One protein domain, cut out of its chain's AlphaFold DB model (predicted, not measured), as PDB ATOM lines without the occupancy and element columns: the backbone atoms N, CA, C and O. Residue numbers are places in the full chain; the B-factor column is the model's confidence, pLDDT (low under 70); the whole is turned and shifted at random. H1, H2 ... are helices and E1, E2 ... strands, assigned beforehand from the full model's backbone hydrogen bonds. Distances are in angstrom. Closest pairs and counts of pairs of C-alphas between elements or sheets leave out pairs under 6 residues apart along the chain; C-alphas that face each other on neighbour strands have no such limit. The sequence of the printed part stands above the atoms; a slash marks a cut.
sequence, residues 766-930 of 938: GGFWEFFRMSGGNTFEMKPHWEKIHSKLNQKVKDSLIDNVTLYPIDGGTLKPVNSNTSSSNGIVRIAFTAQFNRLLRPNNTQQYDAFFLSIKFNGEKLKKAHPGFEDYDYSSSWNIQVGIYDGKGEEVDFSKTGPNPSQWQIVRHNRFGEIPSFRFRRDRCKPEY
ATOM      1  N   GLY A 766     213.343 274.170 165.822       77.31
ATOM      2  CA  GLY A 766     212.245 274.204 166.794       77.31
ATOM      3  C   GLY A 766     212.505 273.477 168.122       77.31
ATOM      4  O   GLY A 766     211.636 273.512 168.983       77.31
ATOM      5  N   GLY A 767     213.673 272.852 168.318       84.50
ATOM      6  CA  GLY A 767     214.046 272.209 169.586       84.50
ATOM      7  C   GLY A 767     213.197 270.986 169.959       84.50
ATOM      8  O   GLY A 767     212.440 270.448 169.149       84.50
ATOM      9  N   PHE A 768     213.336 270.493 171.186       88.12
ATOM     10  CA  PHE A 768     212.667 269.272 171.646       88.12
ATOM     11  C   PHE A 768     211.205 269.501 172.055       88.12
ATOM     12  O   PHE A 768     210.404 268.566 172.031       88.12
ATOM     13  N   TRP A 769     210.813 270.728 172.396       89.38
ATOM     14  CA  TRP A 769     209.437 271.079 172.755       89.38
ATOM     15  C   TRP A 769     208.908 272.251 171.934       89.38
ATOM     16  O   TRP A 769     209.619 273.206 171.653       89.38
ATOM     17  N   GLU A 770     207.618 272.197 171.609       88.81
ATOM     18  CA  GLU A 770     206.923 273.265 170.884       88.81
ATOM     19  C   GLU A 770     206.634 274.455 171.804       88.81
ATOM     20  O   GLU A 770     206.770 275.615 171.426       88.81
ATOM     21  N   PHE A 771     206.216 274.163 173.036       90.12
ATOM     22  CA  PHE A 771     206.001 275.162 174.072       90.12
ATOM     23  C   PHE A 771     206.135 274.545 175.460       90.12
ATOM     24  O   PHE A 771     205.856 273.359 175.659       90.12
ATOM     25  N   PHE A 772     206.459 275.397 176.430       92.25
ATOM     26  CA  PHE A 772     206.285 275.126 177.850       92.25
ATOM     27  C   PHE A 772     205.730 276.386 178.526       92.25
ATOM     28  O   PHE A 772     206.438 277.371 178.722       92.25
ATOM     29  N   ARG A 773     204.422 276.399 178.805       92.25
ATOM     30  CA  ARG A 773     203.698 277.616 179.211       92.25
ATOM     31  C   ARG A 773     202.699 277.370 180.320       92.25
ATOM     32  O   ARG A 773     202.189 276.264 180.473       92.25
ATOM     33  N   MET A 774     202.384 278.414 181.067       89.50
ATOM     34  CA  MET A 774     201.424 278.346 182.153       89.50
ATOM     35  C   MET A 774     200.001 278.174 181.602       89.50
ATOM     36  O   MET A 774     199.594 278.887 180.689       89.50
ATOM     37  N   SER A 775     199.241 277.225 182.147       88.38
ATOM     38  CA  SER A 775     197.848 276.951 181.752       88.38
ATOM     39  C   SER A 775     196.834 277.314 182.844       88.38
ATOM     40  O   SER A 775     195.648 277.468 182.558       88.38
ATOM     41  N   GLY A 776     197.290 277.519 184.085       82.62
ATOM     42  CA  GLY A 776     196.473 278.046 185.180       82.62
ATOM     43  C   GLY A 776     197.083 277.807 186.564       82.62
ATOM     44  O   GLY A 776     197.635 276.745 186.836       82.62
ATOM     45  N   GLY A 777     196.973 278.788 187.466       82.06
ATOM     46  CA  GLY A 777     197.502 278.685 188.832       82.06
ATOM     47  C   GLY A 777     199.017 278.448 188.866       82.06
ATOM     48  O   GLY A 777     199.786 279.304 188.459       82.06
ATOM     49  N   ASN A 778     199.432 277.288 189.366       84.69
ATOM     50  CA  ASN A 778     200.811 276.776 189.397       84.69
ATOM     51  C   ASN A 778     201.049 275.648 188.370       84.69
ATOM     52  O   ASN A 778     201.997 274.876 188.510       84.69
ATOM     53  N   THR A 779     200.163 275.512 187.380       90.38
ATOM     54  CA  THR A 779     200.207 274.450 186.370       90.38
ATOM     55  C   THR A 779     200.732 274.975 185.045       90.38
ATOM     56  O   THR A 779     200.282 276.009 184.547       90.38
ATOM     57  N   PHE A 780     201.657 274.220 184.463       93.25
ATOM     58  CA  PHE A 780     202.194 274.427 183.129       93.25
ATOM     59  C   PHE A 780     201.831 273.263 182.215       93.25
ATOM     60  O   PHE A 780     201.678 272.126 182.658       93.25
ATOM     61  N   GLU A 781     201.729 273.552 180.927       94.62
ATOM     62  CA  GLU A 781     201.620 272.576 179.856       94.62
ATOM     63  C   GLU A 781     202.880 272.628 178.996       94.62
ATOM     64  O   GLU A 781     203.303 273.700 178.558       94.62
ATOM     65  N   MET A 782     203.455 271.457 178.749       94.38
ATOM     66  CA  MET A 782     204.565 271.237 177.838       94.38
ATOM     67  C   MET A 782     204.114 270.313 176.712       94.38
ATOM     68  O   MET A 782     203.486 269.280 176.962       94.38
ATOM     69  N   LYS A 783     204.456 270.661 175.471       93.62
ATOM     70  CA  LYS A 783     204.203 269.818 174.297       93.62
ATOM     71  C   LYS A 783     205.530 269.399 173.657       93.62
ATOM     72  O   LYS A 783     206.092 270.176 172.888       93.62
ATOM     73  N   PRO A 784     206.045 268.203 173.977       93.69
ATOM     74  CA  PRO A 784     207.256 267.688 173.348       93.69
ATOM     75  C   PRO A 784     207.023 267.256 171.893       93.69
ATOM     76  O   PRO A 784     205.955 266.743 171.546       93.69
ATOM     77  N   HIS A 785     208.055 267.404 171.067       93.50
ATOM     78  CA  HIS A 785     208.139 266.915 169.692       93.50
ATOM     79  C   HIS A 785     208.443 265.412 169.676       93.50
ATOM     80  O   HIS A 785     209.540 264.966 169.338       93.50
ATOM     81  N   TRP A 786     207.468 264.599 170.089       92.44
ATOM     82  CA  TRP A 786     207.630 263.147 170.214       92.44
ATOM     83  C   TRP A 786     208.028 262.447 168.909       92.44
ATOM     84  O   TRP A 786     208.693 261.414 168.942       92.44
ATOM     85  N   GLU A 787     207.661 263.012 167.762       90.88
ATOM     86  CA  GLU A 787     208.073 262.551 166.437       90.88
ATOM     87  C   GLU A 787     209.590 262.601 166.220       90.88
ATOM     88  O   GLU A 787     210.102 261.801 165.439       90.88
ATOM     89  N   LYS A 788     210.305 263.480 166.939       91.62
ATOM     90  CA  LYS A 788     211.770 263.566 166.900       91.62
ATOM     91  C   LYS A 788     212.443 262.450 167.694       91.62
ATOM     92  O   LYS A 788     213.566 262.091 167.379       91.62
ATOM     93  N   ILE A 789     211.756 261.867 168.679       92.69
ATOM     94  CA  ILE A 789     212.234 260.656 169.362       92.69
ATOM     95  C   ILE A 789     212.041 259.450 168.447       92.69
ATOM     96  O   ILE A 789     212.990 258.728 168.156       92.69
ATOM     97  N   HIS A 790     210.809 259.242 167.975       91.88
ATOM     98  CA  HIS A 790     210.495 258.247 166.955       91.88
ATOM     99  C   HIS A 790     209.129 258.558 166.323       91.88
ATOM    100  O   HIS A 790     208.112 258.716 167.004       91.88
ATOM    101  N   SER A 791     209.069 258.557 164.991       88.12
ATOM    102  CA  SER A 791     207.845 258.831 164.215       88.12
ATOM    103  C   SER A 791     206.648 257.913 164.528       88.12
ATOM    104  O   SER A 791     205.505 258.287 164.270       88.12
ATOM    105  N   LYS A 792     206.882 256.727 165.108       89.50
ATOM    106  CA  LYS A 792     205.869 255.694 165.380       89.50
ATOM    107  C   LYS A 792     205.508 255.559 166.869       89.50
ATOM    108  O   LYS A 792     204.833 254.597 167.230       89.50
ATOM    109  N   LEU A 793     205.923 256.494 167.737       91.06
ATOM    110  CA  LEU A 793     205.589 256.418 169.166       91.06
ATOM    111  C   LEU A 793     204.071 256.380 169.386       91.06
ATOM    112  O   LEU A 793     203.335 257.292 168.990       91.06
ATOM    113  N   ASN A 794     203.605 255.347 170.086       91.25
ATOM    114  CA  ASN A 794     202.205 255.241 170.476       91.25
ATOM    115  C   ASN A 794     201.865 256.183 171.648       91.25
ATOM    116  O   ASN A 794     202.730 256.620 172.410       91.25
ATOM    117  N   GLN A 795     200.572 256.462 171.818       91.88
ATOM    118  CA  GLN A 795     200.087 257.421 172.810       91.88
ATOM    119  C   GLN A 795     200.432 257.028 174.258       91.88
ATOM    120  O   GLN A 795     200.797 257.882 175.059       91.88
ATOM    121  N   LYS A 796     200.409 255.728 174.586       91.06
ATOM    122  CA  LYS A 796     200.716 255.236 175.940       91.06
ATOM    123  C   LYS A 796     202.170 255.468 176.343       91.06
ATOM    124  O   LYS A 796     202.423 255.588 177.540       91.06
ATOM    125  N   VAL A 797     203.097 255.455 175.381       92.50
ATOM    126  CA  VAL A 797     204.515 255.779 175.600       92.50
ATOM    127  C   VAL A 797     204.666 257.283 175.806       92.50
ATOM    128  O   VAL A 797     205.224 257.692 176.821       92.50
ATOM    129  N   LYS A 798     204.086 258.101 174.914       93.31
ATOM    130  CA  LYS A 798     204.092 259.574 175.021       93.31
ATOM    131  C   LYS A 798     203.566 260.055 176.376       93.31
ATOM    132  O   LYS A 798     204.169 260.915 177.008       93.31
ATOM    133  N   ASP A 799     202.479 259.450 176.852       91.56
ATOM    134  CA  ASP A 799     201.822 259.844 178.101       91.56
ATOM    135  C   ASP A 799     202.550 259.377 179.377       91.56
ATOM    136  O   ASP A 799     202.107 259.682 180.480       91.56
ATOM    137  N   SER A 800     203.654 258.633 179.274       90.94
ATOM    138  CA  SER A 800     204.412 258.203 180.461       90.94
ATOM    139  C   SER A 800     205.914 258.410 180.376       90.94
ATOM    140  O   SER A 800     206.610 257.973 181.282       90.94
ATOM    141  N   LEU A 801     206.430 258.995 179.294       93.31
ATOM    142  CA  LEU A 801     207.873 259.104 179.094       93.31
ATOM    143  C   LEU A 801     208.516 260.152 180.014       93.31
ATOM    144  O   LEU A 801     209.676 259.999 180.378       93.31
ATOM    145  N   ILE A 802     207.771 261.182 180.425       94.56
ATOM    146  CA  ILE A 802     208.219 262.147 181.438       94.56
ATOM    147  C   ILE A 802     207.626 261.750 182.779       94.56
ATOM    148  O   ILE A 802     206.406 261.719 182.932       94.56
ATOM    149  N   ASP A 803     208.509 261.443 183.723       92.38
ATOM    150  CA  ASP A 803     208.162 261.010 185.074       92.38
ATOM    151  C   ASP A 803     207.922 262.218 185.984       92.38
ATOM    152  O   ASP A 803     206.867 262.366 186.597       92.38
ATOM    153  N   ASN A 804     208.899 263.126 186.025       93.06
ATOM    154  CA  ASN A 804     208.860 264.299 186.887       93.06
ATOM    155  C   ASN A 804     209.632 265.474 186.274       93.06
ATOM    156  O   ASN A 804     210.643 265.287 185.598       93.06
ATOM    157  N   VAL A 805     209.183 266.691 186.577       94.75
ATOM    158  CA  VAL A 805     209.884 267.939 186.259       94.75
ATOM    159  C   VAL A 805     210.050 268.749 187.538       94.75
ATOM    160  O   VAL A 805     209.072 269.078 188.206       94.75
ATOM    161  N   THR A 806     211.285 269.089 187.888       94.12
ATOM    162  CA  THR A 806     211.590 269.895 189.079       94.12
ATOM    163  C   THR A 806     212.246 271.199 188.658       94.12
ATOM    164  O   THR A 806     213.151 271.199 187.825       94.12
ATOM    165  N   LEU A 807     211.790 272.314 189.230       92.62
ATOM    166  CA  LEU A 807     212.400 273.622 189.007       92.62
ATOM    167  C   LEU A 807     213.359 273.945 190.156       92.62
ATOM    168  O   LEU A 807     212.981 273.896 191.327       92.62
ATOM    169  N   TYR A 808     214.583 274.315 189.805       90.88
ATOM    170  CA  TYR A 808     215.665 274.669 190.713       90.88
ATOM    171  C   TYR A 808     216.001 276.157 190.574       90.88
ATOM    172  O   TYR A 808     216.812 276.531 189.727       90.88
ATOM    173  N   PRO A 809     215.366 277.026 191.375       86.75
ATOM    174  CA  PRO A 809     215.809 278.403 191.532       86.75
ATOM    175  C   PRO A 809     217.104 278.436 192.352       86.75
ATOM    176  O   PRO A 809     217.181 277.812 193.416       86.75
ATOM    177  N   ILE A 810     218.103 279.179 191.877       80.56
ATOM    178  CA  ILE A 810     219.367 279.374 192.589       80.56
ATOM    179  C   ILE A 810     219.468 280.826 193.056       80.56
ATOM    180  O   ILE A 810     219.411 281.754 192.252       80.56
ATOM    181  N   ASP A 811     219.610 281.001 194.371       73.88
ATOM    182  CA  ASP A 811     219.962 282.264 195.021       73.88
ATOM    183  C   ASP A 811     220.846 281.983 196.239       73.88
ATOM    184  O   ASP A 811     220.581 281.076 197.025       73.88
ATOM    185  N   GLY A 812     221.894 282.768 196.443       61.16
ATOM    186  CA  GLY A 812     222.644 282.769 197.700       61.16
ATOM    187  C   GLY A 812     223.541 281.557 197.936       61.16
ATOM    188  O   GLY A 812     224.202 281.523 198.965       61.16
ATOM    189  N   GLY A 813     223.527 280.551 197.054       55.84
ATOM    190  CA  GLY A 813     223.993 279.193 197.373       55.84
ATOM    191  C   GLY A 813     222.950 278.340 198.116       55.84
ATOM    192  O   GLY A 813     223.243 277.219 198.516       55.84
ATOM    193  N   THR A 814     221.721 278.838 198.299       60.91
ATOM    194  CA  THR A 814     220.594 278.053 198.820       60.91
ATOM    195  C   THR A 814     219.801 277.469 197.655       60.91
ATOM    196  O   THR A 814     219.148 278.199 196.908       60.91
ATOM    197  N   LEU A 815     219.797 276.144 197.536       74.50
ATOM    198  CA  LEU A 815     218.892 275.451 196.628       74.50
ATOM    199  C   LEU A 815     217.512 275.292 197.263       74.50
ATOM    200  O   LEU A 815     217.378 274.782 198.376       74.50
ATOM    201  N   LYS A 816     216.464 275.690 196.539       77.38
ATOM    202  CA  LYS A 816     215.073 275.469 196.958       77.38
ATOM    203  C   LYS A 816     214.311 274.733 195.856       77.38
ATOM    204  O   LYS A 816     213.582 275.399 195.118       77.38
ATOM    205  N   PRO A 817     214.450 273.397 195.729       88.38
ATOM    206  CA  PRO A 817     213.727 272.639 194.715       88.38
ATOM    207  C   PRO A 817     212.229 272.907 194.811       88.38
ATOM    208  O   PRO A 817     211.635 272.907 195.893       88.38
ATOM    209  N   VAL A 818     211.620 273.136 193.658       88.88
ATOM    210  CA  VAL A 818     210.179 273.251 193.500       88.88
ATOM    211  C   VAL A 818     209.710 272.005 192.781       88.88
ATOM    212  O   VAL A 818     209.719 271.921 191.552       88.88
ATOM    213  N   ASN A 819     209.304 271.025 193.580       88.94
ATOM    214  CA  ASN A 819     208.752 269.778 193.068       88.94
ATOM    215  C   ASN A 819     207.443 270.037 192.316       88.94
ATOM    216  O   ASN A 819     206.760 271.047 192.551       88.94
ATOM    217  N   SER A 820     207.073 269.099 191.452       90.50
ATOM    218  CA  SER A 820     205.805 269.115 190.736       90.50
ATOM    219  C   SER A 820     205.092 267.771 190.824       90.50
ATOM    220  O   SER A 820     205.688 266.749 191.154       90.50
ATOM    221  N   ASN A 821     203.797 267.790 190.518       91.75
ATOM    222  CA  ASN A 821     203.065 266.603 190.109       91.75
ATOM    223  C   ASN A 821     202.938 266.639 188.587       91.75
ATOM    224  O   ASN A 821     202.367 267.584 188.033       91.75
ATOM    225  N   THR A 822     203.467 265.615 187.923       92.88
ATOM    226  CA  THR A 822     203.413 265.488 186.467       92.88
ATOM    227  C   THR A 822     202.284 264.541 186.072       92.88
ATOM    228  O   THR A 822     202.087 263.483 186.665       92.88
ATOM    229  N   SER A 823     201.507 264.934 185.071       92.38
ATOM    230  CA  SER A 823     200.506 264.097 184.411       92.38
ATOM    231  C   SER A 823     200.596 264.340 182.913       92.38
ATOM    232  O   SER A 823     201.002 265.416 182.492       92.38
ATOM    233  N   SER A 824     200.238 263.370 182.082       90.31
ATOM    234  CA  SER A 824     200.265 263.556 180.633       90.31
ATOM    235  C   SER A 824     199.001 262.988 180.009       90.31
ATOM    236  O   SER A 824     198.462 261.979 180.469       90.31
ATOM    237  N   SER A 825     198.489 263.681 178.998       89.69
ATOM    238  CA  SER A 825     197.305 263.264 178.253       89.69
ATOM    239  C   SER A 825     197.396 263.765 176.822       89.69
ATOM    240  O   SER A 825     197.648 264.954 176.607       89.69
ATOM    241  N   ASN A 826     197.138 262.889 175.849       88.19
ATOM    242  CA  ASN A 826     197.206 263.219 174.422       88.19
ATOM    243  C   ASN A 826     198.569 263.821 174.015       88.19
ATOM    244  O   ASN A 826     198.644 264.660 173.119       88.19
ATOM    245  N   GLY A 827     199.652 263.409 174.684       85.56
ATOM    246  CA  GLY A 827     201.023 263.817 174.384       85.56
ATOM    247  C   GLY A 827     201.400 265.189 174.938       85.56
ATOM    248  O   GLY A 827     202.545 265.600 174.763       85.56
ATOM    249  N   ILE A 828     200.471 265.871 175.615       92.94
ATOM    250  CA  ILE A 828     200.716 267.112 176.349       92.94
ATOM    251  C   ILE A 828     200.962 266.761 177.813       92.94
ATOM    252  O   ILE A 828     200.121 266.140 178.468       92.94
ATOM    253  N   VAL A 829     202.104 267.210 178.325       94.94
ATOM    254  CA  VAL A 829     202.541 266.994 179.701       94.94
ATOM    255  C   VAL A 829     202.109 268.186 180.548       94.94
ATOM    256  O   VAL A 829     202.511 269.320 180.304       94.94
ATOM    257  N   ARG A 830     201.268 267.935 181.546       95.00
ATOM    258  CA  ARG A 830     200.816 268.893 182.557       95.00
ATOM    259  C   ARG A 830     201.648 268.761 183.819       95.00
ATOM    260  O   ARG A 830     201.705 267.694 184.426       95.00
ATOM    261  N   ILE A 831     202.244 269.869 184.232       95.19
ATOM    262  CA  ILE A 831     203.197 269.954 185.336       95.19
ATOM    263  C   ILE A 831     202.631 270.941 186.350       95.19
ATOM    264  O   ILE A 831     202.629 272.148 186.118       95.19
ATOM    265  N   ALA A 832     202.117 270.431 187.466       93.06
ATOM    266  CA  ALA A 832     201.602 271.247 188.558       93.06
ATOM    267  C   ALA A 832     202.684 271.410 189.627       93.06
ATOM    268  O   ALA A 832     202.890 270.517 190.452       93.06
ATOM    269  N   PHE A 833     203.394 272.538 189.619       90.19
ATOM    270  CA  PHE A 833     204.410 272.827 190.632       90.19
ATOM    271  C   PHE A 833     203.773 273.019 192.008       90.19
ATOM    272  O   PHE A 833     202.650 273.492 192.119       90.19
ATOM    273  N   THR A 834     204.469 272.692 193.094       88.06
ATOM    274  CA  THR A 834     203.934 272.890 194.455       88.06
ATOM    275  C   THR A 834     203.611 274.363 194.756       88.06
ATOM    276  O   THR A 834     204.097 275.284 194.101       88.06
ATOM    277  N   ALA A 835     202.837 274.631 195.816       79.75
ATOM    278  CA  ALA A 835     202.521 275.997 196.262       79.75
ATOM    279  C   ALA A 835     203.764 276.853 196.606       79.75
ATOM    280  O   ALA A 835     203.663 278.070 196.769       79.75
ATOM    281  N   GLN A 836     204.944 276.235 196.732       78.19
ATOM    282  CA  GLN A 836     206.223 276.934 196.818       78.19
ATOM    283  C   GLN A 836     206.502 277.773 195.573       78.19
ATOM    284  O   GLN A 836     206.937 278.905 195.736       78.19
ATOM    285  N   PHE A 837     206.151 277.291 194.379       81.00
ATOM    286  CA  PHE A 837     206.279 278.037 193.128       81.00
ATOM    287  C   PHE A 837     205.607 279.408 193.228       81.00
ATOM    288  O   PHE A 837     206.270 280.432 193.151       81.00
ATOM    289  N   ASN A 838     204.318 279.442 193.578       74.69
ATOM    290  CA  ASN A 838     203.568 280.692 193.740       74.69
ATOM    291  C   ASN A 838     204.146 281.621 194.823       74.69
ATOM    292  O   ASN A 838     203.904 282.823 194.778       74.69
ATOM    293  N   ARG A 839     204.877 281.089 195.815       73.88
ATOM    294  CA  ARG A 839     205.584 281.905 196.818       73.88
ATOM    295  C   ARG A 839     206.837 282.562 196.237       73.88
ATOM    296  O   ARG A 839     207.092 283.708 196.590       73.88
ATOM    297  N   LEU A 840     207.561 281.881 195.342       72.25
ATOM    298  CA  LEU A 840     208.712 282.453 194.627       72.25
ATOM    299  C   LEU A 840     208.300 283.639 193.744       72.25
ATOM    300  O   LEU A 840     209.065 284.585 193.597       72.25
ATOM    301  N   LEU A 841     207.080 283.593 193.209       66.69
ATOM    302  CA  LEU A 841     206.567 284.506 192.182       66.69
ATOM    303  C   LEU A 841     205.784 285.706 192.741       66.69
ATOM    304  O   LEU A 841     205.090 286.395 191.993       66.69
ATOM    305  N   ARG A 842     205.800 285.935 194.062       66.12
ATOM    306  CA  ARG A 842     205.054 287.055 194.657       66.12
ATOM    307  C   ARG A 842     205.754 288.387 194.340       66.12
ATOM    308  O   ARG A 842     206.954 288.462 194.569       66.12
ATOM    309  N   PRO A 843     205.018 289.460 193.985       56.09
ATOM    310  CA  PRO A 843     205.594 290.787 193.703       56.09
ATOM    311  C   PRO A 843     206.420 291.390 194.852       56.09
ATOM    312  O   PRO A 843     207.302 292.207 194.630       56.09
ATOM    313  N   ASN A 844     206.144 290.973 196.095       57.31
ATOM    314  CA  ASN A 844     206.864 291.416 197.295       57.31
ATOM    315  C   ASN A 844     208.009 290.468 197.690       57.31
ATOM    316  O   ASN A 844     208.565 290.600 198.781       57.31
ATOM    317  N   ASN A 845     208.324 289.467 196.865       62.38
ATOM    318  CA  ASN A 845     209.493 288.634 197.080       62.38
ATOM    319  C   ASN A 845     210.736 289.446 196.695       62.38
ATOM    320  O   ASN A 845     211.049 289.607 195.522       62.38
ATOM    321  N   THR A 846     211.440 289.976 197.694       56.56
ATOM    322  CA  THR A 846     212.690 290.727 197.501       56.56
ATOM    323  C   THR A 846     213.875 289.824 197.143       56.56
ATOM    324  O   THR A 846     214.974 290.327 196.920       56.56
ATOM    325  N   GLN A 847     213.679 288.500 197.132       64.50
ATOM    326  CA  GLN A 847     214.706 287.518 196.801       64.50
ATOM    327  C   GLN A 847     214.902 287.468 195.276       64.50
ATOM    328  O   GLN A 847     214.018 287.003 194.555       64.50
ATOM    329  N   GLN A 848     216.044 287.963 194.791       68.94
ATOM    330  CA  GLN A 848     216.462 287.822 193.394       68.94
ATOM    331  C   GLN A 848     217.146 286.468 193.203       68.94
ATOM    332  O   GLN A 848     218.018 286.103 193.983       68.94
ATOM    333  N   TYR A 849     216.741 285.729 192.173       76.19
ATOM    334  CA  TYR A 849     217.400 284.489 191.770       76.19
ATOM    335  C   TYR A 849     218.356 284.792 190.630       76.19
ATOM    336  O   TYR A 849     218.000 285.531 189.714       76.19
ATOM    337  N   ASP A 850     219.551 284.212 190.663       75.00
ATOM    338  CA  ASP A 850     220.519 284.445 189.589       75.00
ATOM    339  C   ASP A 850     220.265 283.537 188.385       75.00
ATOM    340  O   ASP A 850     220.666 283.857 187.267       75.00
ATOM    341  N   ALA A 851     219.659 282.368 188.621       82.81
ATOM    342  CA  ALA A 851     219.384 281.377 187.593       82.81
ATOM    343  C   ALA A 851     218.231 280.448 187.989       82.81
ATOM    344  O   ALA A 851     218.014 280.150 189.167       82.81
ATOM    345  N   PHE A 852     217.545 279.923 186.975       87.19
ATOM    346  CA  PHE A 852     216.581 278.840 187.107       87.19
ATOM    347  C   PHE A 852     217.037 277.656 186.258       87.19
ATOM    348  O   PHE A 852     217.414 277.825 185.099       87.19
ATOM    349  N   PHE A 853     216.970 276.455 186.823       90.25
ATOM    350  CA  PHE A 853     217.218 275.213 186.099       90.25
ATOM    351  C   PHE A 853     215.970 274.339 186.103       90.25
ATOM    352  O   PHE A 853     215.315 274.187 187.134       90.25
ATOM    353  N   LEU A 854     215.649 273.741 184.960       92.69
ATOM    354  CA  LEU A 854     214.736 272.606 184.901       92.69
ATOM    355  C   LEU A 854     215.541 271.320 185.001       92.69
ATOM    356  O   LEU A 854     216.540 271.171 184.305       92.69
ATOM    357  N   SER A 855     215.059 270.398 185.824       94.81
ATOM    358  CA  SER A 855     215.526 269.018 185.877       94.81
ATOM    359  C   SER A 855     214.381 268.102 185.456       94.81
ATOM    360  O   SER A 855     213.343 268.052 186.128       94.81
ATOM    361  N   ILE A 856     214.536 267.438 184.311       94.69
ATOM    362  CA  ILE A 856     213.515 266.573 183.710       94.69
ATOM    363  C   ILE A 856     213.954 265.120 183.863       94.69
ATOM    364  O   ILE A 856     214.999 264.725 183.346       94.69
ATOM    365  N   LYS A 857     213.135 264.321 184.549       94.88
ATOM    366  CA  LYS A 857     213.350 262.885 184.724       94.88
ATOM    367  C   LYS A 857     212.477 262.097 183.756       94.88
ATOM    368  O   LYS A 857     211.271 262.335 183.655       94.88
ATOM    369  N   PHE A 858     213.089 261.138 183.071       95.00
ATOM    370  CA  PHE A 858     212.414 260.285 182.100       95.00
ATOM    371  C   PHE A 858     212.097 258.902 182.676       95.00
ATOM    372  O   PHE A 858     212.824 258.383 183.519       95.00
ATOM    373  N   ASN A 859     211.035 258.277 182.172       93.81
ATOM    374  CA  ASN A 859     210.700 256.881 182.437       93.81
ATOM    375  C   ASN A 859     210.727 256.078 181.130       93.81
ATOM    376  O   ASN A 859     209.804 256.127 180.314       93.81
ATOM    377  N   GLY A 860     211.805 255.315 180.949       93.25
ATOM    378  CA  GLY A 860     212.043 254.523 179.745       93.25
ATOM    379  C   GLY A 860     211.274 253.204 179.661       93.25
ATOM    380  O   GLY A 860     211.253 252.606 178.590       93.25
ATOM    381  N   GLU A 861     210.611 252.732 180.725       92.50
ATOM    382  CA  GLU A 861     210.094 251.351 180.812       92.50
ATOM    383  C   GLU A 861     209.195 250.939 179.642       92.50
ATOM    384  O   GLU A 861     209.281 249.820 179.132       92.50
ATOM    385  N   LYS A 862     208.314 251.842 179.194       91.62
ATOM    386  CA  LYS A 862     207.442 251.564 178.046       91.62
ATOM    387  C   LYS A 862     208.144 251.756 176.707       91.62
ATOM    388  O   LYS A 862     207.779 251.073 175.758       91.62
ATOM    389  N   LEU A 863     209.104 252.677 176.624       92.62
ATOM    390  CA  LEU A 863     209.846 252.952 175.396       92.62
ATOM    391  C   LEU A 863     210.735 251.754 175.037       92.62
ATOM    392  O   LEU A 863     210.609 251.233 173.933       92.62
ATOM    393  N   LYS A 864     211.485 251.235 176.020       92.38
ATOM    394  CA  LYS A 864     212.318 250.023 175.907       92.38
ATOM    395  C   LYS A 864     211.556 248.815 175.360       92.38
ATOM    396  O   LYS A 864     212.072 248.056 174.557       92.38
ATOM    397  N   LYS A 865     210.308 248.626 175.801       89.06
ATOM    398  CA  LYS A 865     209.467 247.487 175.388       89.06
ATOM    399  C   LYS A 865     208.811 247.685 174.024       89.06
ATOM    400  O   LYS A 865     208.393 246.708 173.411       89.06
ATOM    401  N   ALA A 866     208.625 248.933 173.601       86.69
ATOM    402  CA  ALA A 866     207.851 249.263 172.412       86.69
ATOM    403  C   ALA A 866     208.713 249.422 171.154       86.69
ATOM    404  O   ALA A 866     208.204 249.176 170.063       86.69
ATOM    405  N   HIS A 867     209.973 249.847 171.294       87.56
ATOM    406  CA  HIS A 867     210.847 250.170 170.168       87.56
ATOM    407  C   HIS A 867     212.277 249.660 170.420       87.56
ATOM    408  O   HIS A 867     212.865 250.049 171.430       87.56
ATOM    409  N   PRO A 868     212.840 248.831 169.517       83.75
ATOM    410  CA  PRO A 868     214.242 248.421 169.576       83.75
ATOM    411  C   PRO A 868     215.202 249.614 169.514       83.75
ATOM    412  O   PRO A 868     214.890 250.632 168.897       83.75
ATOM    413  N   GLY A 869     216.384 249.465 170.109       85.00
ATOM    414  CA  GLY A 869     217.407 250.507 170.204       85.00
ATOM    415  C   GLY A 869     217.263 251.425 171.423       85.00
ATOM    416  O   GLY A 869     218.166 252.204 171.707       85.00
ATOM    417  N   PHE A 870     216.173 251.345 172.189       91.81
ATOM    418  CA  PHE A 870     215.999 252.163 173.398       91.81
ATOM    419  C   PHE A 870     216.343 251.419 174.701       91.81
ATOM    420  O   PHE A 870     216.448 252.035 175.764       91.81
ATOM    421  N   GLU A 871     216.534 250.101 174.631       89.50
ATOM    422  CA  GLU A 871     216.876 249.214 175.747       89.50
ATOM    423  C   GLU A 871     218.177 249.602 176.463       89.50
ATOM    424  O   GLU A 871     218.213 249.602 177.702       89.50
ATOM    425  N   ASP A 872     219.186 250.006 175.692       88.06
ATOM    426  CA  ASP A 872     220.549 250.257 176.169       88.06
ATOM    427  C   ASP A 872     220.701 251.609 176.874       88.06
ATOM    428  O   ASP A 872     221.686 251.834 177.581       88.06
ATOM    429  N   TYR A 873     219.711 252.499 176.758       94.06
ATOM    430  CA  TYR A 873     219.779 253.803 177.398       94.06
ATOM    431  C   TYR A 873     219.632 253.728 178.927       94.06
ATOM    432  O   TYR A 873     218.777 253.017 179.485       94.06
ATOM    433  N   ASP A 874     220.429 254.545 179.616       93.81
ATOM    434  CA  ASP A 874     220.181 254.948 180.995       93.81
ATOM    435  C   ASP A 874     219.142 256.082 181.058       93.81
ATOM    436  O   ASP A 874     219.248 257.101 180.373       93.81
ATOM    437  N   TYR A 875     218.137 255.896 181.914       94.38
ATOM    438  CA  TYR A 875     217.050 256.847 182.176       94.38
ATOM    439  C   TYR A 875     217.097 257.405 183.605       94.38
ATOM    440  O   TYR A 875     216.217 258.171 183.996       94.38
ATOM    441  N   SER A 876     218.086 257.000 184.410       91.31
ATOM    442  CA  SER A 876     218.230 257.462 185.792       91.31
ATOM    443  C   SER A 876     218.713 258.913 185.867       91.31
ATOM    444  O   SER A 876     218.284 259.654 186.753       91.31
ATOM    445  N   SER A 877     219.532 259.325 184.897       91.44
ATOM    446  CA  SER A 877     220.073 260.676 184.780       91.44
ATOM    447  C   SER A 877     219.001 261.696 184.384       91.44
ATOM    448  O   SER A 877     218.266 261.511 183.411       91.44
ATOM    449  N   SER A 878     218.941 262.808 185.116       93.69
ATOM    450  CA  SER A 878     218.031 263.912 184.799       93.69
ATOM    451  C   SER A 878     218.609 264.814 183.708       93.69
ATOM    452  O   SER A 878     219.814 265.061 183.656       93.69
ATOM    453  N   TRP A 879     217.750 265.349 182.841       94.19
ATOM    454  CA  TRP A 879     218.140 266.390 181.891       94.19
ATOM    455  C   TRP A 879     218.060 267.757 182.567       94.19
ATOM    456  O   TRP A 879     216.966 268.242 182.865       94.19
ATOM    457  N   ASN A 880     219.225 268.342 182.843       92.44
ATOM    458  CA  ASN A 880     219.361 269.617 183.541       92.44
ATOM    459  C   ASN A 880     219.648 270.748 182.548       92.44
ATOM    460  O   ASN A 880     220.675 270.732 181.872       92.44
ATOM    461  N   ILE A 881     218.763 271.743 182.483       88.62
ATOM    462  CA  ILE A 881     218.856 272.854 181.525       88.62
ATOM    463  C   ILE A 881     218.607 274.181 182.222       88.62
ATOM    464  O   ILE A 881     217.657 274.310 182.996       88.62
ATOM    465  N   GLN A 882     219.412 275.192 181.896       87.31
ATOM    466  CA  GLN A 882     219.157 276.556 182.342       87.31
ATOM    467  C   GLN A 882     218.008 277.191 181.547       87.31
ATOM    468  O   GLN A 882     218.027 277.257 180.313       87.31
ATOM    469  N   VAL A 883     217.023 277.722 182.264       88.19
ATOM    470  CA  VAL A 883     215.823 278.336 181.693       88.19
ATOM    471  C   VAL A 883     215.615 279.761 182.190       88.19
ATOM    472  O   VAL A 883     216.102 280.142 183.253       88.19
ATOM    473  N   GLY A 884     214.882 280.544 181.407       88.12
ATOM    474  CA  GLY A 884     214.285 281.805 181.831       88.12
ATOM    475  C   GLY A 884     212.763 281.680 181.899       88.12
ATOM    476  O   GLY A 884     212.165 280.802 181.271       88.12
ATOM    477  N   ILE A 885     212.143 282.571 182.668       86.94
ATOM    478  CA  ILE A 885     210.687 282.701 182.761       86.94
ATOM    479  C   ILE A 885     210.316 283.996 182.043       86.94
ATOM    480  O   ILE A 885     210.843 285.053 182.377       86.94
ATOM    481  N   TYR A 886     209.431 283.908 181.057       86.81
ATOM    482  CA  TYR A 886     209.076 284.994 180.147       86.81
ATOM    483  C   TYR A 886     207.575 285.260 180.180       86.81
ATOM    484  O   TYR A 886     206.787 284.353 180.453       86.81
ATOM    485  N   ASP A 887     207.164 286.499 179.924       84.06
ATOM    486  CA  ASP A 887     205.754 286.872 179.845       84.06
ATOM    487  C   ASP A 887     205.157 286.669 178.438       84.06
ATOM    488  O   ASP A 887     205.825 286.229 177.503       84.06
ATOM    489  N   GLY A 888     203.874 287.006 178.269       77.75
ATOM    490  CA  GLY A 888     203.170 286.870 176.988       77.75
ATOM    491  C   GLY A 888     203.695 287.761 175.855       77.75
ATOM    492  O   GLY A 888     203.234 287.617 174.724       77.75
ATOM    493  N   LYS A 889     204.618 288.685 176.146       82.06
ATOM    494  CA  LYS A 889     205.302 289.541 175.168       82.06
ATOM    495  C   LYS A 889     206.710 289.033 174.844       82.06
ATOM    496  O   LYS A 889     207.346 289.595 173.960       82.06
ATOM    497  N   GLY A 890     207.168 287.974 175.517       80.69
ATOM    498  CA  GLY A 890     208.515 287.429 175.365       80.69
ATOM    499  C   GLY A 890     209.575 288.175 176.176       80.69
ATOM    500  O   GLY A 890     210.762 287.945 175.960       80.69
ATOM    501  N   GLU A 891     209.170 289.044 177.106       83.44
ATOM    502  CA  GLU A 891     210.092 289.738 178.005       83.44
ATOM    503  C   GLU A 891     210.367 288.874 179.238       83.44
ATOM    504  O   GLU A 891     209.470 288.208 179.760       83.44
ATOM    505  N   GLU A 892     211.617 288.863 179.703       82.56
ATOM    506  CA  GLU A 892     211.998 288.115 180.901       82.56
ATOM    507  C   GLU A 892     211.287 288.695 182.134       82.56
ATOM    508  O   GLU A 892     211.212 289.910 182.333       82.56
ATOM    509  N   VAL A 893     210.724 287.817 182.958       78.00
ATOM    510  CA  VAL A 893     209.864 288.200 184.077       78.00
ATOM    511  C   VAL A 893     210.712 288.733 185.236       78.00
ATOM    512  O   VAL A 893     211.324 287.971 185.980       78.00
ATOM    513  N   ASP A 894     210.698 290.054 185.440       73.00
ATOM    514  CA  ASP A 894     211.234 290.693 186.651       73.00
ATOM    515  C   ASP A 894     210.223 290.585 187.804       73.00
ATOM    516  O   ASP A 894     209.321 291.417 187.956       73.00
ATOM    517  N   PHE A 895     210.397 289.569 188.651       70.44
ATOM    518  CA  PHE A 895     209.510 289.270 189.782       70.44
ATOM    519  C   PHE A 895     209.369 290.403 190.812       70.44
ATOM    520  O   PHE A 895     208.418 290.387 191.594       70.44
ATOM    521  N   SER A 896     210.260 291.404 190.803       58.84
ATOM    522  CA  SER A 896     210.168 292.580 191.682       58.84
ATOM    523  C   SER A 896     209.233 293.677 191.154       58.84
ATOM    524  O   SER A 896     208.844 294.577 191.898       58.84
ATOM    525  N   LYS A 897     208.856 293.613 189.869       56.62
ATOM    526  CA  LYS A 897     208.041 294.632 189.178       56.62
ATOM    527  C   LYS A 897     206.763 294.078 188.546       56.62
ATOM    528  O   LYS A 897     206.004 294.827 187.928       56.62
ATOM    529  N   THR A 898     206.506 292.779 188.657       56.22
ATOM    530  CA  THR A 898     205.433 292.126 187.902       56.22
ATOM    531  C   THR A 898     204.036 292.417 188.449       56.22
ATOM    532  O   THR A 898     203.625 291.866 189.467       56.22
ATOM    533  N   GLY A 899     203.285 293.230 187.697       55.09
ATOM    534  CA  GLY A 899     201.820 293.334 187.716       55.09
ATOM    535  C   GLY A 899     201.009 292.672 186.566       55.09
ATOM    536  O   GLY A 899     199.847 293.057 186.435       55.09
ATOM    537  N   PRO A 900     201.505 291.748 185.700       62.62
ATOM    538  CA  PRO A 900     200.702 291.170 184.610       62.62
ATOM    539  C   PRO A 900     200.055 289.806 184.937       62.62
ATOM    540  O   PRO A 900     200.327 289.192 185.965       62.62
ATOM    541  N   ASN A 901     199.200 289.336 184.015       71.06
ATOM    542  CA  ASN A 901     198.434 288.083 184.056       71.06
ATOM    543  C   ASN A 901     199.343 286.832 183.935       71.06
ATOM    544  O   ASN A 901     199.825 286.544 182.836       71.06
ATOM    545  N   PRO A 902     199.516 286.034 185.006       72.12
ATOM    546  CA  PRO A 902     200.401 284.866 185.012       72.12
ATOM    547  C   PRO A 902     200.058 283.783 183.980       72.12
ATOM    548  O   PRO A 902     200.919 283.001 183.593       72.12
ATOM    549  N   SER A 903     198.812 283.728 183.493       76.31
ATOM    550  CA  SER A 903     198.382 282.730 182.493       76.31
ATOM    551  C   SER A 903     199.082 282.847 181.133       76.31
ATOM    552  O   SER A 903     198.875 282.006 180.266       76.31
ATOM    553  N   GLN A 904     199.902 283.881 180.930       81.25
ATOM    554  CA  GLN A 904     200.675 284.083 179.706       81.25
ATOM    555  C   GLN A 904     202.158 283.725 179.854       81.25
ATOM    556  O   GLN A 904     202.909 283.897 178.898       81.25
ATOM    557  N   TRP A 905     202.597 283.261 181.027       87.12
ATOM    558  CA  TRP A 905     204.006 282.967 181.263       87.12
ATOM    559  C   TRP A 905     204.494 281.736 180.499       87.12
ATOM    560  O   TRP A 905     203.766 280.757 180.330       87.12
ATOM    561  N   GLN A 906     205.755 281.775 180.078       89.69
ATOM    562  CA  GLN A 906     206.455 280.708 179.370       89.69
ATOM    563  C   GLN A 906     207.793 280.418 180.048       89.69
ATOM    564  O   GLN A 906     208.455 281.330 180.535       89.69
ATOM    565  N   ILE A 907     208.194 279.149 180.081       89.62
ATOM    566  CA  ILE A 907     209.536 278.732 180.481       89.62
ATOM    567  C   ILE A 907     210.251 278.297 179.212       89.62
ATOM    568  O   ILE A 907     209.816 277.363 178.543       89.62
ATOM    569  N   VAL A 908     211.341 278.970 178.867       86.69
ATOM    570  CA  VAL A 908     212.150 278.611 177.696       86.69
ATOM    571  C   VAL A 908     213.622 278.595 178.069       86.69
ATOM    572  O   VAL A 908     214.018 279.132 179.105       86.69
ATOM    573  N   ARG A 909     214.448 277.969 177.226       82.06
ATOM    574  CA  ARG A 909     215.904 278.018 177.371       82.06
ATOM    575  C   ARG A 909     216.343 279.482 177.480       82.06
ATOM    576  O   ARG A 909     215.858 280.337 176.744       82.06
ATOM    577  N   HIS A 910     217.214 279.781 178.436       78.44
ATOM    578  CA  HIS A 910     217.544 281.166 178.757       78.44
ATOM    579  C   HIS A 910     218.214 281.869 177.563       78.44
ATOM    580  O   HIS A 910     219.262 281.428 177.105       78.44
ATOM    581  N   ASN A 911     217.694 283.007 177.094       69.31
ATOM    582  CA  ASN A 911     218.268 283.680 175.914       69.31
ATOM    583  C   ASN A 911     219.670 284.267 176.176       69.31
ATOM    584  O   ASN A 911     220.559 284.158 175.338       69.31
ATOM    585  N   ARG A 912     219.883 284.873 177.354       71.31
ATOM    586  CA  ARG A 912     221.179 285.455 177.763       71.31
ATOM    587  C   ARG A 912     222.245 284.432 178.155       71.31
ATOM    588  O   ARG A 912     223.389 284.558 177.743       71.31
ATOM    589  N   PHE A 913     221.880 283.460 178.987       66.69
ATOM    590  CA  PHE A 913     222.807 282.493 179.578       66.69
ATOM    591  C   PHE A 913     222.722 281.108 178.929       66.69
ATOM    592  O   PHE A 913     223.211 280.161 179.514       66.69
ATOM    593  N   GLY A 914     222.063 280.988 177.770       63.50
ATOM    594  CA  GLY A 914     221.597 279.744 177.152       63.50
ATOM    595  C   GLY A 914     222.611 278.612 177.039       63.50
ATOM    596  O   GLY A 914     222.957 277.964 178.013       63.50
ATOM    597  N   GLU A 915     223.013 278.253 175.825       59.22
ATOM    598  CA  GLU A 915     223.832 277.049 175.567       59.22
ATOM    599  C   GLU A 915     225.332 277.295 175.807       59.22
ATOM    600  O   GLU A 915     226.187 276.735 175.130       59.22
ATOM    601  N   ILE A 916     225.638 278.212 176.725       57.78
ATOM    602  CA  ILE A 916     226.945 278.412 177.346       57.78
ATOM    603  C   ILE A 916     226.641 278.627 178.832       57.78
ATOM    604  O   ILE A 916     225.997 279.627 179.147       57.78
ATOM    605  N   PRO A 917     227.067 277.734 179.744       59.38
ATOM    606  CA  PRO A 917     226.891 277.934 181.175       59.38
ATOM    607  C   PRO A 917     227.364 279.333 181.580       59.38
ATOM    608  O   PRO A 917     228.463 279.750 181.214       59.38
ATOM    609  N   SER A 918     226.560 280.069 182.353       65.44
ATOM    610  CA  SER A 918     226.998 281.347 182.925       65.44
ATOM    611  C   SER A 918     228.101 281.102 183.959       65.44
ATOM    612  O   SER A 918     227.847 280.891 185.148       65.44
ATOM    613  N   PHE A 919     229.350 281.107 183.494       62.25
ATOM    614  CA  PHE A 919     230.523 280.894 184.336       62.25
ATOM    615  C   PHE A 919     230.681 281.994 185.383       62.25
ATOM    616  O   PHE A 919     231.102 281.696 186.490       62.25
ATOM    617  N   ARG A 920     230.276 283.238 185.083       63.50
ATOM    618  CA  ARG A 920     230.282 284.339 186.064       63.50
ATOM    619  C   ARG A 920     229.360 284.035 187.245       63.50
ATOM    620  O   ARG A 920     229.805 284.090 188.383       63.50
ATOM    621  N   PHE A 921     228.121 283.612 186.975       66.56
ATOM    622  CA  PHE A 921     227.184 283.181 188.019       66.56
ATOM    623  C   PHE A 921     227.767 282.042 188.873       66.56
ATOM    624  O   PHE A 921     227.735 282.104 190.100       66.56
ATOM    625  N   ARG A 922     228.352 281.023 188.232       66.31
ATOM    626  CA  ARG A 922     228.979 279.897 188.939       66.31
ATOM    627  C   ARG A 922     230.186 280.315 189.760       66.31
ATOM    628  O   ARG A 922     230.274 279.922 190.913       66.31
ATOM    629  N   ARG A 923     231.078 281.130 189.202       65.00
ATOM    630  CA  ARG A 923     232.231 281.696 189.903       65.00
ATOM    631  C   ARG A 923     231.782 282.456 191.143       65.00
ATOM    632  O   ARG A 923     232.323 282.245 192.220       65.00
ATOM    633  N   ASP A 924     230.762 283.298 191.013       65.81
ATOM    634  CA  ASP A 924     230.297 284.146 192.107       65.81
ATOM    635  C   ASP A 924     229.619 283.335 193.230       65.81
ATOM    636  O   ASP A 924     229.694 283.732 194.398       65.81
ATOM    637  N   ARG A 925     229.005 282.184 192.906       66.38
ATOM    638  CA  ARG A 925     228.307 281.301 193.864       66.38
ATOM    639  C   ARG A 925     229.157 280.157 194.418       66.38
ATOM    640  O   ARG A 925     229.019 279.820 195.588       66.38
ATOM    641  N   CYS A 926     230.061 279.612 193.618       61.47
ATOM    642  CA  CYS A 926     230.946 278.495 193.943       61.47
ATOM    643  C   CYS A 926     232.407 278.962 194.003       61.47
ATOM    644  O   CYS A 926     233.309 278.268 193.542       61.47
ATOM    645  N   LYS A 927     232.657 280.145 194.584       60.38
ATOM    646  CA  LYS A 927     234.005 280.729 194.728       60.38
ATOM    647  C   LYS A 927     235.082 279.743 195.217       60.38
ATOM    648  O   LYS A 927     236.181 279.805 194.674       60.38
ATOM    649  N   PRO A 928     234.817 278.826 196.175       58.28
ATOM    650  CA  PRO A 928     235.817 277.843 196.601       58.28
ATOM    651  C   PRO A 928     236.258 276.862 195.500       58.28
ATOM    652  O   PRO A 928     237.363 276.338 195.575       58.28
ATOM    653  N   GLU A 929     235.420 276.622 194.488       54.81
ATOM    654  CA  GLU A 929     235.659 275.671 193.391       54.81
ATOM    655  C   GLU A 929     236.172 276.341 192.102       54.81
ATOM    656  O   GLU A 929     236.724 275.661 191.238       54.81
ATOM    657  N   TYR A 930     236.011 277.666 191.968       56.19
ATOM    658  CA  TYR A 930     236.303 278.438 190.746       56.19
ATOM    659  C   TYR A 930     237.149 279.693 191.022       56.19
ATOM    660  O   TYR A 930     236.908 280.754 190.451       56.19
TER     661      TYR A 930
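AT A GLANCE: This is residues 766 to 930 of the 938 residues of the protein "Metallophos domain-containing protein" of Pelobacter carbinolicus (strain DSM 2380 / NBRC 103641 / GraBd1) (UniProt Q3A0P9). Two strongly twisted four-stranded sheets lie face to face with their strands crossed, a loose-angled sandwich in which the sheets come together at E3 with E4 and again at E1 with E8. The short helices H1, H2 and H4 gather at one end, and H5 sits at the other with the last residues of the printed part. The printed part has 165 residues, with five named helices and eight named strands in the order E1 E2 H1 H2 E3 E4 E5 H3 E6 H4 E7 E8 H5. The sheets run E3 E6 E7 E8 and E1 E2 E5 E4, both antiparallel, and the class is mixed, helices and strands. The whole is compact, with a radius of gyration of the C-alphas of 17.0 A and spans of 49 by 40 by 27 A.

IN THESE COORDINATES: Find C-alpha 802 at (208.219, 262.147, 181.438); from there E3 runs 27.0 A to residue 811. Beside it look for E6, residues 851 to 858, 22.9 A, then E7, residues 879 to 886, 20.8 A, which bends by 54 degrees at residue 882, and E8, residues 906 to 909. The other sheet starts at C-alpha 769, (209.437, 271.079, 172.755), with E1, residues 769 to 776, 19.3 A; E2 is 779 to 784, E4 820 to 825 and E5 828 to 833. The helices are H1, 786 to 789, H2, 795 to 798, H3, 835 to 840, H4, 861 to 866, and H5, 919 to 925, ending at C-alpha 925, (228.307, 281.301, 193.864).

HOW THE PARTS SIT: Between E3 and E6 you find N 806 and O 855 at 2.9 A, within hydrogen-bond range. E7 has staggered pairing: look for N 854 and O 881 at 2.9 A beside E6, and N 886 and O 906 at 2.8 A in the hairpin E7 and E8. In the other sheet, find N 781 and O 773 at 2.8 A in the hairpin E1 and E2, N 780 and O 831 at 2.8 A between E2 and E5, and N 823 and O 830 at 2.8 A in the hairpin E4 and E5. The sheets form a sandwich, two sheets face to face, with strands at 54 degrees and best planes 44 degrees apart. The closest C-alphas of E1 and E8, Arg 773 and Gln 906, are 4.1 A apart; those of E3 and E4, Asn 804 and Thr 822, 5.6 A. H2 touches H4, closest at the C-alphas of Val 797 and Lys 862, 5.7 A, and only grazes the sheet E1 E2 E5 E4. H1 and H2 are close but not clearly touching, at 7.0 A between C-alphas 786 and 798. H3 is not on the sheet E1 E2 E5 E4, but only just, with 4 pairs of C-alphas within 10 A. H5 is only just on the sheet E3 E6 E7 E8, with 5 such pairs, and only grazes it. Every O i to N i+4 pair is within range in H3 and H5, 1 of 2 in H4; H1 and H2 are too short for one.

THE WHOLE: The C-alphas farthest apart, those of Asn 844 and Pro 868, are 51.7 A apart. The printed part has no cut. The links H4 to E7 and E7 to E8 are long, with 12 and 19 residues. Look for pLDDT under 70 at residues 812 to 814, 841 to 848, 896 to 900, 911 and 913 to 930; the mean of the printed part is 82.1.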